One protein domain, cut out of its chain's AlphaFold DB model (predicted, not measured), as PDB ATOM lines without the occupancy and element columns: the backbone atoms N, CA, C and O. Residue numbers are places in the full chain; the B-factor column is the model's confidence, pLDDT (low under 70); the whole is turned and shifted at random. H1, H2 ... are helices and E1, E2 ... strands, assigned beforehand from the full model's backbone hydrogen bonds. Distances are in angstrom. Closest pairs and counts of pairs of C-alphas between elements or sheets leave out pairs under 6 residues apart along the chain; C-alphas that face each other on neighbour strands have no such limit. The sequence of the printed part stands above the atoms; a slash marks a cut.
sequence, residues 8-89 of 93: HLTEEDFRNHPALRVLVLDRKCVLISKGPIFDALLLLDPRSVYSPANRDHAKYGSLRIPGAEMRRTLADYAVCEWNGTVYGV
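This is residues 8 to 89 of the 93 residues of an uncharacterized protein of Methanomicrobiales archaeon HGW-Methanomicrobiales-2 (UniProt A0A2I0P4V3). Look first for a short pair of parallel strands, E1 and E2, in the middle of the domain: H2 packs on the pair, and H4 begins beside the end of E1. Beyond H2, toward one end of the longest axis, lie H1 and the hairpin of E3 and E4, while H3 lies at the opposite end, and the long loop of residues 45 to 59 leads from it back to E2. The printed part has 82 residues, with four named helices and four named strands in the order H1 H2 E1 H3 E2 H4 E3 E4; the two sheets are E1 with E2, parallel, and E3 with E4, antiparallel. The class is mixed, helices and strands, and the whole is compact, with a radius of gyration of the C-alphas of 13.4 A and spans of 39 by 27 by 18 A.

Find C-alpha 29 at (164.635, 172.557, 183.468), where E1, residues 29 to 32, begins; its neighbour E2, residues 60 to 65, measures 12.4 A from first to last C-alpha. H2 is residues 18 to 24, 10.1 A long, and H4, the longest helix, is residues 67 to 76, 14.2 A long. H1, residues 11 to 16, begins at C-alpha 11 at (146.150, 173.063, 189.863). H3, residues 36 to 44, is 12.6 A long. E3 is residues 79 to 82, and E4, residues 85 to 88, ends at C-alpha 88 at (159.048, 183.248, 183.593).

Start at E1 and E2, parallel at 35 degrees, and find N 61 and O 29 at 2.8 A, within hydrogen-bond range. E1, H3 and E2 form a strand-helix-strand unit, two parallel neighbour strands with a helix between them along the chain, and its crossover is right-handed. Look next at H2, whose closest C-alphas to E2 are those of Val 22 and Gly 61, 6.3 A apart. H2 and H4 are close but not clearly touching, with the C-alphas of Leu 20 and Thr 73 closest at 7.7 A, at a steep tilt of 52 degrees. H1 and H2 only just touch, with 3 pairs of C-alphas within 8 A, and touch only at the corner by their link; Phe 14 and Arg 21 have the closest C-alphas, 5.3 A apart. In the hairpin E3 and E4, antiparallel at 148 degrees, N 87 and O 80 are 2.7 A apart. H3 is apart from H1, H2 and H4. In H1, H2, H3 and H4 every O i to N i+4 pair is within hydrogen-bond range.

The two C-alphas farthest apart, those of Leu 44 and Gly 84, are 40.0 A apart. The printed part, residues 8 to 89, has no cut. The link from H3 to E2, 15 residues, is long; the other links between named elements are tight. Look for low confidence, pLDDT under 70, at residue 46 and residues 48 to 62, of which 60 to 62 belong to E2; the mean pLDDT of the printed part is 81.1.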
ATOM      1  N   HIS A   8     147.544 183.438 185.337       92.12
ATOM      2  CA  HIS A   8     147.409 182.837 186.664       92.12
ATOM      3  C   HIS A   8     147.266 181.318 186.543       92.12
ATOM      4  O   HIS A   8     146.313 180.827 185.940       92.12
ATOM      5  N   LEU A   9     148.219 180.584 187.112       92.12
ATOM      6  CA  LEU A   9     148.228 179.126 187.107       92.12
ATOM      7  C   LEU A   9     147.221 178.569 188.112       92.12
ATOM      8  O   LEU A   9     147.053 179.085 189.216       92.12
ATOM      9  N   THR A  10     146.606 177.456 187.738       93.25
ATOM     10  CA  THR A  10     145.738 176.644 188.588       93.25
ATOM     11  C   THR A  10     146.323 175.245 188.776       93.25
ATOM     12  O   THR A  10     147.219 174.808 188.052       93.25
ATOM     13  N   GLU A  11     145.785 174.479 189.728       91.38
ATOM     14  CA  GLU A  11     146.150 173.063 189.863       91.38
ATOM     15  C   GLU A  11     145.842 172.247 188.600       91.38
ATOM     16  O   GLU A  11     146.508 171.249 188.320       91.38
ATOM     17  N   GLU A  12     144.836 172.662 187.829       92.94
ATOM     18  CA  GLU A  12     144.478 172.015 186.576       92.94
ATOM     19  C   GLU A  12     145.561 172.202 185.509       92.94
ATOM     20  O   GLU A  12     145.900 171.237 184.823       92.94
ATOM     21  N   ASP A  13     146.188 173.377 185.439       91.25
ATOM     22  CA  ASP A  13     147.302 173.627 184.521       91.25
ATOM     23  C   ASP A  13     148.470 172.675 184.782       91.25
ATOM     24  O   ASP A  13     149.041 172.124 183.845       91.25
ATOM     25  N   PHE A  14     148.794 172.388 186.047       91.12
ATOM     26  CA  PHE A  14     149.850 171.425 186.374       91.12
ATOM     27  C   PHE A  14     149.491 169.978 186.020       91.12
ATOM     28  O   PHE A  14     150.393 169.171 185.780       91.12
ATOM     29  N   ARG A  15     148.199 169.632 185.997       88.69
ATOM     30  CA  ARG A  15     147.733 168.316 185.531       88.69
ATOM     31  C   ARG A  15     147.789 168.216 184.010       88.69
ATOM     32  O   ARG A  15     148.242 167.199 183.492       88.69
ATOM     33  N   ASN A  16     147.361 169.268 183.318       89.25
ATOM     34  CA  ASN A  16     147.287 169.314 181.858       89.25
ATOM     35  C   ASN A  16     148.661 169.526 181.206       89.25
ATOM     36  O   ASN A  16     148.906 169.040 180.103       89.25
ATOM     37  N   HIS A  17     149.569 170.208 181.904       88.62
ATOM     38  CA  HIS A  17     150.918 170.532 181.452       88.62
ATOM     39  C   HIS A  17     151.953 170.116 182.507       88.62
ATOM     40  O   HIS A  17     152.462 170.954 183.259       88.62
ATOM     41  N   PRO A  18     152.343 168.827 182.550       87.25
ATOM     42  CA  PRO A  18     153.343 168.334 183.498       87.25
ATOM     43  C   PRO A  18     154.685 169.085 183.428       87.25
ATOM     44  O   PRO A  18     155.408 169.150 184.421       87.25
ATOM     45  N   ALA A  19     155.011 169.705 182.287       88.44
ATOM     46  CA  ALA A  19     156.180 170.572 182.139       88.44
ATOM     47  C   ALA A  19     156.165 171.777 183.085       88.44
ATOM     48  O   ALA A  19     157.200 172.103 183.666       88.44
ATOM     49  N   LEU A  20     155.002 172.404 183.285       90.44
ATOM     50  CA  LEU A  20     154.862 173.531 184.208       90.44
ATOM     51  C   LEU A  20     155.150 173.102 185.640       90.44
ATOM     52  O   LEU A  20     155.815 173.825 186.374       90.44
ATOM     53  N   ARG A  21     154.725 171.896 186.024       89.94
ATOM     54  CA  ARG A  21     155.019 171.352 187.351       89.94
ATOM     55  C   ARG A  21     156.526 171.219 187.578       89.94
ATOM     56  O   ARG A  21     157.025 171.668 188.607       89.94
ATOM     57  N   VAL A  22     157.244 170.646 186.614       87.12
ATOM     58  CA  VAL A  22     158.703 170.458 186.709       87.12
ATOM     59  C   VAL A  22     159.435 171.805 186.765       87.12
ATOM     60  O   VAL A  22     160.367 171.971 187.552       87.12
ATOM     61  N   LEU A  23     158.990 172.787 185.977       87.50
ATOM     62  CA  LEU A  23     159.586 174.125 185.940       87.50
ATOM     63  C   LEU A  23     159.310 174.935 187.214       87.50
ATOM     64  O   LEU A  23     160.227 175.535 187.768       87.50
ATOM     65  N   VAL A  24     158.058 174.964 187.674       89.50
ATOM     66  CA  VAL A  24     157.581 175.875 188.728       89.50
ATOM     67  C   VAL A  24     157.704 175.251 190.119       89.50
ATOM     68  O   VAL A  24     158.224 175.896 191.032       89.50
ATOM     69  N   LEU A  25     157.249 174.002 190.291       87.06
ATOM     70  CA  LEU A  25     157.250 173.329 191.596       87.06
ATOM     71  C   LEU A  25     158.595 172.664 191.878       87.06
ATOM     72  O   LEU A  25     159.186 172.903 192.929       87.06
ATOM     73  N   ASP A  26     159.111 171.883 190.924       84.56
ATOM     74  CA  ASP A  26     160.373 171.157 191.120       84.56
ATOM     75  C   ASP A  26     161.603 172.041 190.851       84.56
ATOM     76  O   ASP A  26     162.725 171.645 191.167       84.56
ATOM     77  N   ARG A  27     161.400 173.242 190.282       83.94
ATOM     78  CA  ARG A  27     162.444 174.218 189.917       83.94
ATOM     79  C   ARG A  27     163.548 173.621 189.041       83.94
ATOM     80  O   ARG A  27     164.726 173.943 189.193       83.94
ATOM     81  N   LYS A  28     163.165 172.740 188.114       82.00
ATOM     82  CA  LYS A  28     164.074 172.032 187.205       82.00
ATOM     83  C   LYS A  28     163.781 172.377 185.750       82.00
ATOM     84  O   LYS A  28     162.639 172.599 185.364       82.00
ATOM     85  N   CYS A  29     164.810 172.361 184.908       80.50
ATOM     86  CA  CYS A  29     164.635 172.557 183.468       80.50
ATOM     87  C   CYS A  29     163.990 171.324 182.809       80.50
ATOM     88  O   CYS A  29     164.294 170.195 183.186       80.50
ATOM     89  N   VAL A  30     163.153 171.519 181.789       83.25
ATOM     90  CA  VAL A  30     162.510 170.432 181.024       83.25
ATOM     91  C   VAL A  30     163.265 170.189 179.719       83.25
ATOM     92  O   VAL A  30     163.759 171.133 179.101       83.25
ATOM     93  N   LEU A  31     163.356 168.928 179.287       81.44
ATOM     94  CA  LEU A  31     164.027 168.568 178.039       81.44
ATOM     95  C   LEU A  31     163.029 168.454 176.878       81.44
ATOM     96  O   LEU A  31     161.966 167.842 176.995       81.44
ATOM     97  N   ILE A  32     163.406 168.985 175.715       83.25
ATOM     98  CA  ILE A  32     162.650 168.792 174.473       83.25
ATOM     99  C   ILE A  32     162.922 167.379 173.949       83.25
ATOM    100  O   ILE A  32     164.074 166.968 173.820       83.25
ATOM    101  N   SER A  33     161.863 166.653 173.601       75.12
ATOM    102  CA  SER A  33     161.906 165.307 173.035       75.12
ATOM    103  C   SER A  33     162.611 165.317 171.677       75.12
ATOM    104  O   SER A  33     162.006 165.572 170.636       75.12
ATOM    105  N   LYS A  34     163.920 165.055 171.704       76.75
ATOM    106  CA  LYS A  34     164.762 164.819 170.522       76.75
ATOM    107  C   LYS A  34     165.004 163.326 170.259       76.75
ATOM    108  O   LYS A  34     165.793 162.969 169.390       76.75
ATOM    109  N   GLY A  35     164.296 162.461 170.987       78.75
ATOM    110  CA  GLY A  35     164.360 161.009 170.855       78.75
ATOM    111  C   GLY A  35     165.484 160.347 171.666       78.75
ATOM    112  O   GLY A  35     166.391 161.022 172.158       78.75
ATOM    113  N   PRO A  36     165.447 159.006 171.774       76.94
ATOM    114  CA  PRO A  36     166.341 158.230 172.639       76.94
ATOM    115  C   PRO A  36     167.823 158.361 172.268       76.94
ATOM    116  O   PRO A  36     168.689 158.271 173.133       76.94
ATOM    117  N   ILE A  37     168.125 158.616 170.992       80.94
ATOM    118  CA  ILE A  37     169.499 158.830 170.518       80.94
ATOM    119  C   ILE A  37     170.089 160.096 171.144       80.94
ATOM    120  O   ILE A  37     171.220 160.079 171.619       80.94
ATOM    121  N   PHE A  38     169.323 161.188 171.182       77.50
ATOM    122  CA  PHE A  38     169.794 162.436 171.777       77.50
ATOM    123  C   PHE A  38     169.986 162.297 173.289       77.50
ATOM    124  O   PHE A  38     170.958 162.812 173.829       77.50
ATOM    125  N   ASP A  39     169.120 161.539 173.963       75.38
ATOM    126  CA  ASP A  39     169.292 161.246 175.389       75.38
ATOM    127  C   ASP A  39     170.576 160.458 175.666       75.38
ATOM    128  O   ASP A  39     171.282 160.749 176.629       75.38
ATOM    129  N   ALA A  40     170.896 159.474 174.819       78.62
ATOM    130  CA  ALA A  40     172.138 158.720 174.929       78.62
ATOM    131  C   ALA A  40     173.359 159.627 174.724       78.62
ATOM    132  O   ALA A  40     174.326 159.526 175.470       78.62
ATOM    133  N   LEU A  41     173.297 160.565 173.772       78.94
ATOM    134  CA  LEU A  41     174.355 161.561 173.580       78.94
ATOM    135  C   LEU A  41     174.515 162.472 174.804       78.94
ATOM    136  O   LEU A  41     175.638 162.709 175.237       78.94
ATOM    137  N   LEU A  42     173.413 162.927 175.407       77.00
ATOM    138  CA  LEU A  42     173.451 163.708 176.648       77.00
ATOM    139  C   LEU A  42     174.014 162.908 177.823       77.00
ATOM    140  O   LEU A  42     174.676 163.474 178.679       77.00
ATOM    141  N   LEU A  43     173.771 161.602 177.894       75.06
ATOM    142  CA  LEU A  43     174.368 160.757 178.931       75.06
ATOM    143  C   LEU A  43     175.884 160.608 178.778       75.06
ATOM    144  O   LEU A  43     176.580 160.421 179.772       75.06
ATOM    145  N   LEU A  44     176.384 160.654 177.542       78.38
ATOM    146  CA  LEU A  44     177.805 160.504 177.238       78.38
ATOM    147  C   LEU A  44     178.584 161.818 177.350       78.38
ATOM    148  O   LEU A  44     179.803 161.780 177.503       78.38
ATOM    149  N   ASP A  45     177.912 162.968 177.267       74.88
ATOM    150  CA  ASP A  45     178.556 164.268 177.430       74.88
ATOM    151  C   ASP A  45     178.854 164.537 178.920       74.88
ATOM    152  O   ASP A  45     177.933 164.733 179.711       74.88
ATOM    153  N   PRO A  46     180.128 164.617 179.346       68.12
ATOM    154  CA  PRO A  46     180.476 164.893 180.741       68.12
ATOM    155  C   PRO A  46     180.082 166.306 181.202       68.12
ATOM    156  O   PRO A  46     180.114 166.593 182.397       68.12
ATOM    157  N   ARG A  47     179.740 167.209 180.274       72.44
ATOM    158  CA  ARG A  47     179.226 168.558 180.568       72.44
ATOM    159  C   ARG A  47     177.706 168.599 180.634       72.44
ATOM    160  O   ARG A  47     177.139 169.597 181.084       72.44
ATOM    161  N   SER A  48     177.043 167.545 180.172       66.25
ATOM    162  CA  SER A  48     175.602 167.437 180.272       66.25
ATOM    163  C   SER A  48     175.221 167.235 181.735       66.25
ATOM    164  O   SER A  48     175.715 166.357 182.437       66.25
ATOM    165  N   VAL A  49     174.310 168.082 182.204       67.19
ATOM    166  CA  VAL A  49     173.771 168.024 183.570       67.19
ATOM    167  C   VAL A  49     172.454 167.227 183.600       67.19
ATOM    168  O   VAL A  49     171.591 167.434 184.458       67.19
ATOM    169  N   TYR A  50     172.256 166.361 182.602       67.38
ATOM    170  CA  TYR A  50     171.073 165.526 182.430       67.38
ATOM    171  C   TYR A  50     171.190 164.237 183.250       67.38
ATOM    172  O   TYR A  50     172.164 163.500 183.129       67.38
ATOM    173  N   SER A  51     170.163 163.923 184.047       62.53
ATOM    174  CA  SER A  51     170.024 162.618 184.701       62.53
ATOM    175  C   SER A  51     168.641 162.037 184.415       62.53
ATOM    176  O   SER A  51     167.643 162.575 184.902       62.53
ATOM    177  N   PRO A  52     168.543 160.895 183.717       57.53
ATOM    178  CA  PRO A  52     167.263 160.264 183.407       57.53
ATOM    179  C   PRO A  52     166.546 159.712 184.651       57.53
ATOM    180  O   PRO A  52     165.346 159.475 184.601       57.53
ATOM    181  N   ALA A  53     167.258 159.530 185.769       57.69
ATOM    182  CA  ALA A  53     166.739 158.912 186.993       57.69
ATOM    183  C   ALA A  53     166.471 159.906 188.137       57.69
ATOM    184  O   ALA A  53     166.402 159.495 189.290       57.69
ATOM    185  N   ASN A  54     166.380 161.209 187.841       53.38
ATOM    186  CA  ASN A  54     166.023 162.241 188.822       53.38
ATOM    187  C   ASN A  54     166.887 162.237 190.109       53.38
ATOM    188  O   ASN A  54     166.413 162.646 191.163       53.38
ATOM    189  N   ARG A  55     168.149 161.774 190.036       56.53
ATOM    190  CA  ARG A  55     169.105 161.868 191.151       56.53
ATOM    191  C   ARG A  55     169.295 163.342 191.516       56.53
ATOM    192  O   ARG A  55     169.348 164.180 190.616       56.53
ATOM    193  N   ASP A  56     169.443 163.627 192.808       55.38
ATOM    194  CA  ASP A  56     169.351 164.955 193.448       55.38
ATOM    195  C   ASP A  56     170.272 166.075 192.914       55.38
ATOM    196  O   ASP A  56     170.213 167.202 193.389       55.38
ATOM    197  N   HIS A  57     171.089 165.818 191.892       55.88
ATOM    198  CA  HIS A  57     172.075 166.759 191.349       55.88
ATOM    199  C   HIS A  57     171.848 167.133 189.874       55.88
ATOM    200  O   HIS A  57     172.692 167.785 189.263       55.88
ATOM    201  N   ALA A  58     170.731 166.723 189.268       61.72
ATOM    202  CA  ALA A  58     170.456 167.041 187.871       61.72
ATOM    203  C   ALA A  58     169.765 168.399 187.709       61.72
ATOM    204  O   ALA A  58     168.688 168.637 188.254       61.72
ATOM    205  N   LYS A  59     170.372 169.270 186.896       64.31
ATOM    206  CA  LYS A  59     169.840 170.590 186.502       64.31
ATOM    207  C   LYS A  59     168.554 170.470 185.675       64.31
ATOM    208  O   LYS A  59     167.751 171.400 185.635       64.31
ATOM    209  N   TYR A  60     168.362 169.326 185.021       65.38
ATOM    210  CA  TYR A  60     167.185 169.018 184.217       65.38
ATOM    211  C   TYR A  60     166.315 167.974 184.925       65.38
ATOM    212  O   TYR A  60     166.812 166.946 185.388       65.38
ATOM    213  N   GLY A  61     165.011 168.229 184.984       61.78
ATOM    214  CA  GLY A  61     164.001 167.252 185.353       61.78
ATOM    215  C   GLY A  61     163.821 166.263 184.208       61.78
ATOM    216  O   GLY A  61     163.901 166.623 183.034       61.78
ATOM    217  N   SER A  62     163.586 164.997 184.536       63.22
ATOM    218  CA  SER A  62     163.545 163.886 183.574       63.22
ATOM    219  C   SER A  62     162.292 163.859 182.685       63.22
ATOM    220  O   SER A  62     161.979 162.821 182.100       63.22
ATOM    221  N   LEU A  63     161.554 164.965 182.579       77.69
ATOM    222  CA  LEU A  63     160.376 165.046 181.729       77.69
ATOM    223  C   LEU A  63     160.795 165.413 180.304       77.69
ATOM    224  O   LEU A  63     161.421 166.446 180.065       77.69
ATOM    225  N   ARG A  64     160.425 164.548 179.361       79.69
ATOM    226  CA  ARG A  64     160.548 164.808 177.928       79.69
ATOM    227  C   ARG A  64     159.212 165.298 177.415       79.69
ATOM    228  O   ARG A  64     158.214 164.605 177.599       79.69
ATOM    229  N   ILE A  65     159.218 166.425 176.717       85.81
ATOM    230  CA  ILE A  65     158.014 166.948 176.065       85.81
ATOM    231  C   ILE A  65     158.212 167.101 174.558       85.81
ATOM    232  O   ILE A  65     159.307 167.460 174.118       85.81
ATOM    233  N   PRO A  66     157.196 166.854 173.721       86.25
ATOM    234  CA  PRO A  66     157.266 167.168 172.301       86.25
ATOM    235  C   PRO A  66     157.529 168.661 172.062       86.25
ATOM    236  O   PRO A  66     157.064 169.522 172.805       86.25
ATOM    237  N   GLY A  67     158.203 168.998 170.959       87.31
ATOM    238  CA  GLY A  67     158.452 170.402 170.604       87.31
ATOM    239  C   GLY A  67     157.173 171.231 170.404       87.31
ATOM    240  O   GLY A  67     157.188 172.440 170.612       87.31
ATOM    241  N   ALA A  68     156.057 170.597 170.029       88.44
ATOM    242  CA  ALA A  68     154.754 171.260 169.954       88.44
ATOM    243  C   ALA A  68     154.227 171.667 171.339       88.44
ATOM    244  O   ALA A  68     153.737 172.783 171.488       88.44
ATOM    245  N   GLU A  69     154.385 170.800 172.344       89.19
ATOM    246  CA  GLU A  69     154.026 171.105 173.731       89.19
ATOM    247  C   GLU A  69     154.899 172.238 174.271       89.19
ATOM    248  O   GLU A  69     154.363 173.215 174.777       89.19
ATOM    249  N   MET A  70     156.218 172.190 174.040       90.19
ATOM    250  CA  MET A  70     157.129 173.281 174.413       90.19
ATOM    251  C   MET A  70     156.678 174.631 173.838       90.19
ATOM    252  O   MET A  70     156.621 175.618 174.565       90.19
ATOM    253  N   ARG A  71     156.351 174.688 172.538       89.75
ATOM    254  CA  ARG A  71     155.885 175.932 171.902       89.75
ATOM    255  C   ARG A  71     154.603 176.452 172.539       89.75
ATOM    256  O   ARG A  71     154.496 177.652 172.753       89.75
ATOM    257  N   ARG A  72     153.663 175.558 172.850       88.81
ATOM    258  CA  ARG A  72     152.417 175.919 173.529       88.81
ATOM    259  C   ARG A  72     152.687 176.450 174.935       88.81
ATOM    260  O   ARG A  72     152.209 177.521 175.268       88.81
ATOM    261  N   THR A  73     153.530 175.775 175.717       89.31
ATOM    262  CA  THR A  73     153.901 176.236 177.061       89.31
ATOM    263  C   THR A  73     154.579 177.609 177.032       89.31
ATOM    264  O   THR A  73     154.265 178.459 177.856       89.31
ATOM    265  N   LEU A  74     155.475 177.853 176.071       89.94
ATOM    266  CA  LEU A  74     156.130 179.154 175.913       89.94
ATOM    267  C   LEU A  74     155.162 180.254 175.468       89.94
ATOM    268  O   LEU A  74     155.332 181.392 175.882       89.94
ATOM    269  N   ALA A  75     154.181 179.939 174.623       89.06
ATOM    270  CA  ALA A  75     153.200 180.915 174.158       89.06
ATOM    271  C   ALA A  75     152.185 181.273 175.254       89.06
ATOM    272  O   ALA A  75     151.926 182.452 175.486       89.06
ATOM    273  N   ASP A  76     151.656 180.263 175.943       88.31
ATOM    274  CA  ASP A  76     150.535 180.412 176.875       88.31
ATOM    275  C   ASP A  76     151.003 180.837 178.288       88.31
ATOM    276  O   ASP A  76     150.246 181.449 179.045       88.31
ATOM    277  N   TYR A  77     152.264 180.546 178.649       89.44
ATOM    278  CA  TYR A  77     152.795 180.726 180.009       89.44
ATOM    279  C   TYR A  77     154.166 181.429 180.059       89.44
ATOM    280  O   TYR A  77     154.929 181.221 181.004       89.44
ATOM    281  N   ALA A  78     154.488 182.279 179.072       88.81
ATOM    282  CA  ALA A  78     155.735 183.061 179.045       88.81
ATOM    283  C   ALA A  78     155.982 183.833 180.355       88.81
ATOM    284  O   ALA A  78     157.095 183.833 180.884       88.81
ATOM    285  N   VAL A  79     154.925 184.462 180.883       90.81
ATOM    286  CA  VAL A  79     154.883 185.109 182.198       90.81
ATOM    287  C   VAL A  79     153.640 184.601 182.915       90.81
ATOM    288  O   VAL A  79     152.518 184.838 182.468       90.81
ATOM    289  N   CYS A  80     153.833 183.876 184.010       90.62
ATOM    290  CA  CYS A  80     152.746 183.254 184.754       90.62
ATOM    291  C   CYS A  80     152.907 183.455 186.259       90.62
ATOM    292  O   CYS A  80     154.001 183.724 186.743       90.62
ATOM    293  N   GLU A  81     151.822 183.341 187.014       93.44
ATOM    294  CA  GLU A  81     151.831 183.502 188.466       93.44
ATOM    295  C   GLU A  81     151.260 182.266 189.151       93.44
ATOM    296  O   GLU A  81     150.223 181.744 188.748       93.44
ATOM    297  N   TRP A  82     151.920 181.822 190.218       92.62
ATOM    298  CA  TRP A  82     151.428 180.777 191.107       92.62
ATOM    299  C   TRP A  82     151.653 181.178 192.566       92.62
ATOM    300  O   TRP A  82     152.765 181.546 192.946       92.62
ATOM    301  N   ASN A  83     150.602 181.104 193.390       91.75
ATOM    302  CA  ASN A  83     150.631 181.465 194.815       91.75
ATOM    303  C   ASN A  83     151.267 182.844 195.101       91.75
ATOM    304  O   ASN A  83     152.086 182.975 196.013       91.75
ATOM    305  N   GLY A  84     150.943 183.873 194.307       88.56
ATOM    306  CA  GLY A  84     151.491 185.224 194.479       88.56
ATOM    307  C   GLY A  84     152.938 185.399 194.001       88.56
ATOM    308  O   GLY A  84     153.508 186.475 194.162       88.56
ATOM    309  N   THR A  85     153.558 184.356 193.438       90.00
ATOM    310  CA  THR A  85     154.916 184.408 192.881       90.00
ATOM    311  C   THR A  85     154.854 184.394 191.360       90.00
ATOM    312  O   THR A  85     154.223 183.517 190.774       90.00
ATOM    313  N   VAL A  86     155.533 185.346 190.717       89.50
ATOM    314  CA  VAL A  86     155.633 185.425 189.252       89.50
ATOM    315  C   VAL A  86     156.808 184.583 188.756       89.50
ATOM    316  O   VAL A  86     157.924 184.673 189.268       89.50
ATOM    317  N   TYR A  87     156.549 183.788 187.726       88.81
ATOM    318  CA  TYR A  87     157.476 182.900 187.046       88.81
ATOM    319  C   TYR A  87     157.590 183.290 185.572       88.81
ATOM    320  O   TYR A  87     156.617 183.692 184.932       88.81
ATOM    321  N   GLY A  88     158.795 183.139 185.026       87.12
ATOM    322  CA  GLY A  88     159.048 183.248 183.593       87.12
ATOM    323  C   GLY A  88     159.354 181.878 183.009       87.12
ATOM    324  O   GLY A  88     160.271 181.203 183.485       87.12
ATOM    325  N   VAL A  89     158.621 181.475 181.971       87.12
ATOM    326  CA  VAL A  89     158.951 180.281 181.187       87.12
ATOM    327  C   VAL A  89     159.635 180.726 179.906       87.12
ATOM    328  O   VAL A  89     159.041 181.381 179.056       87.12
TER     329      VAL A  89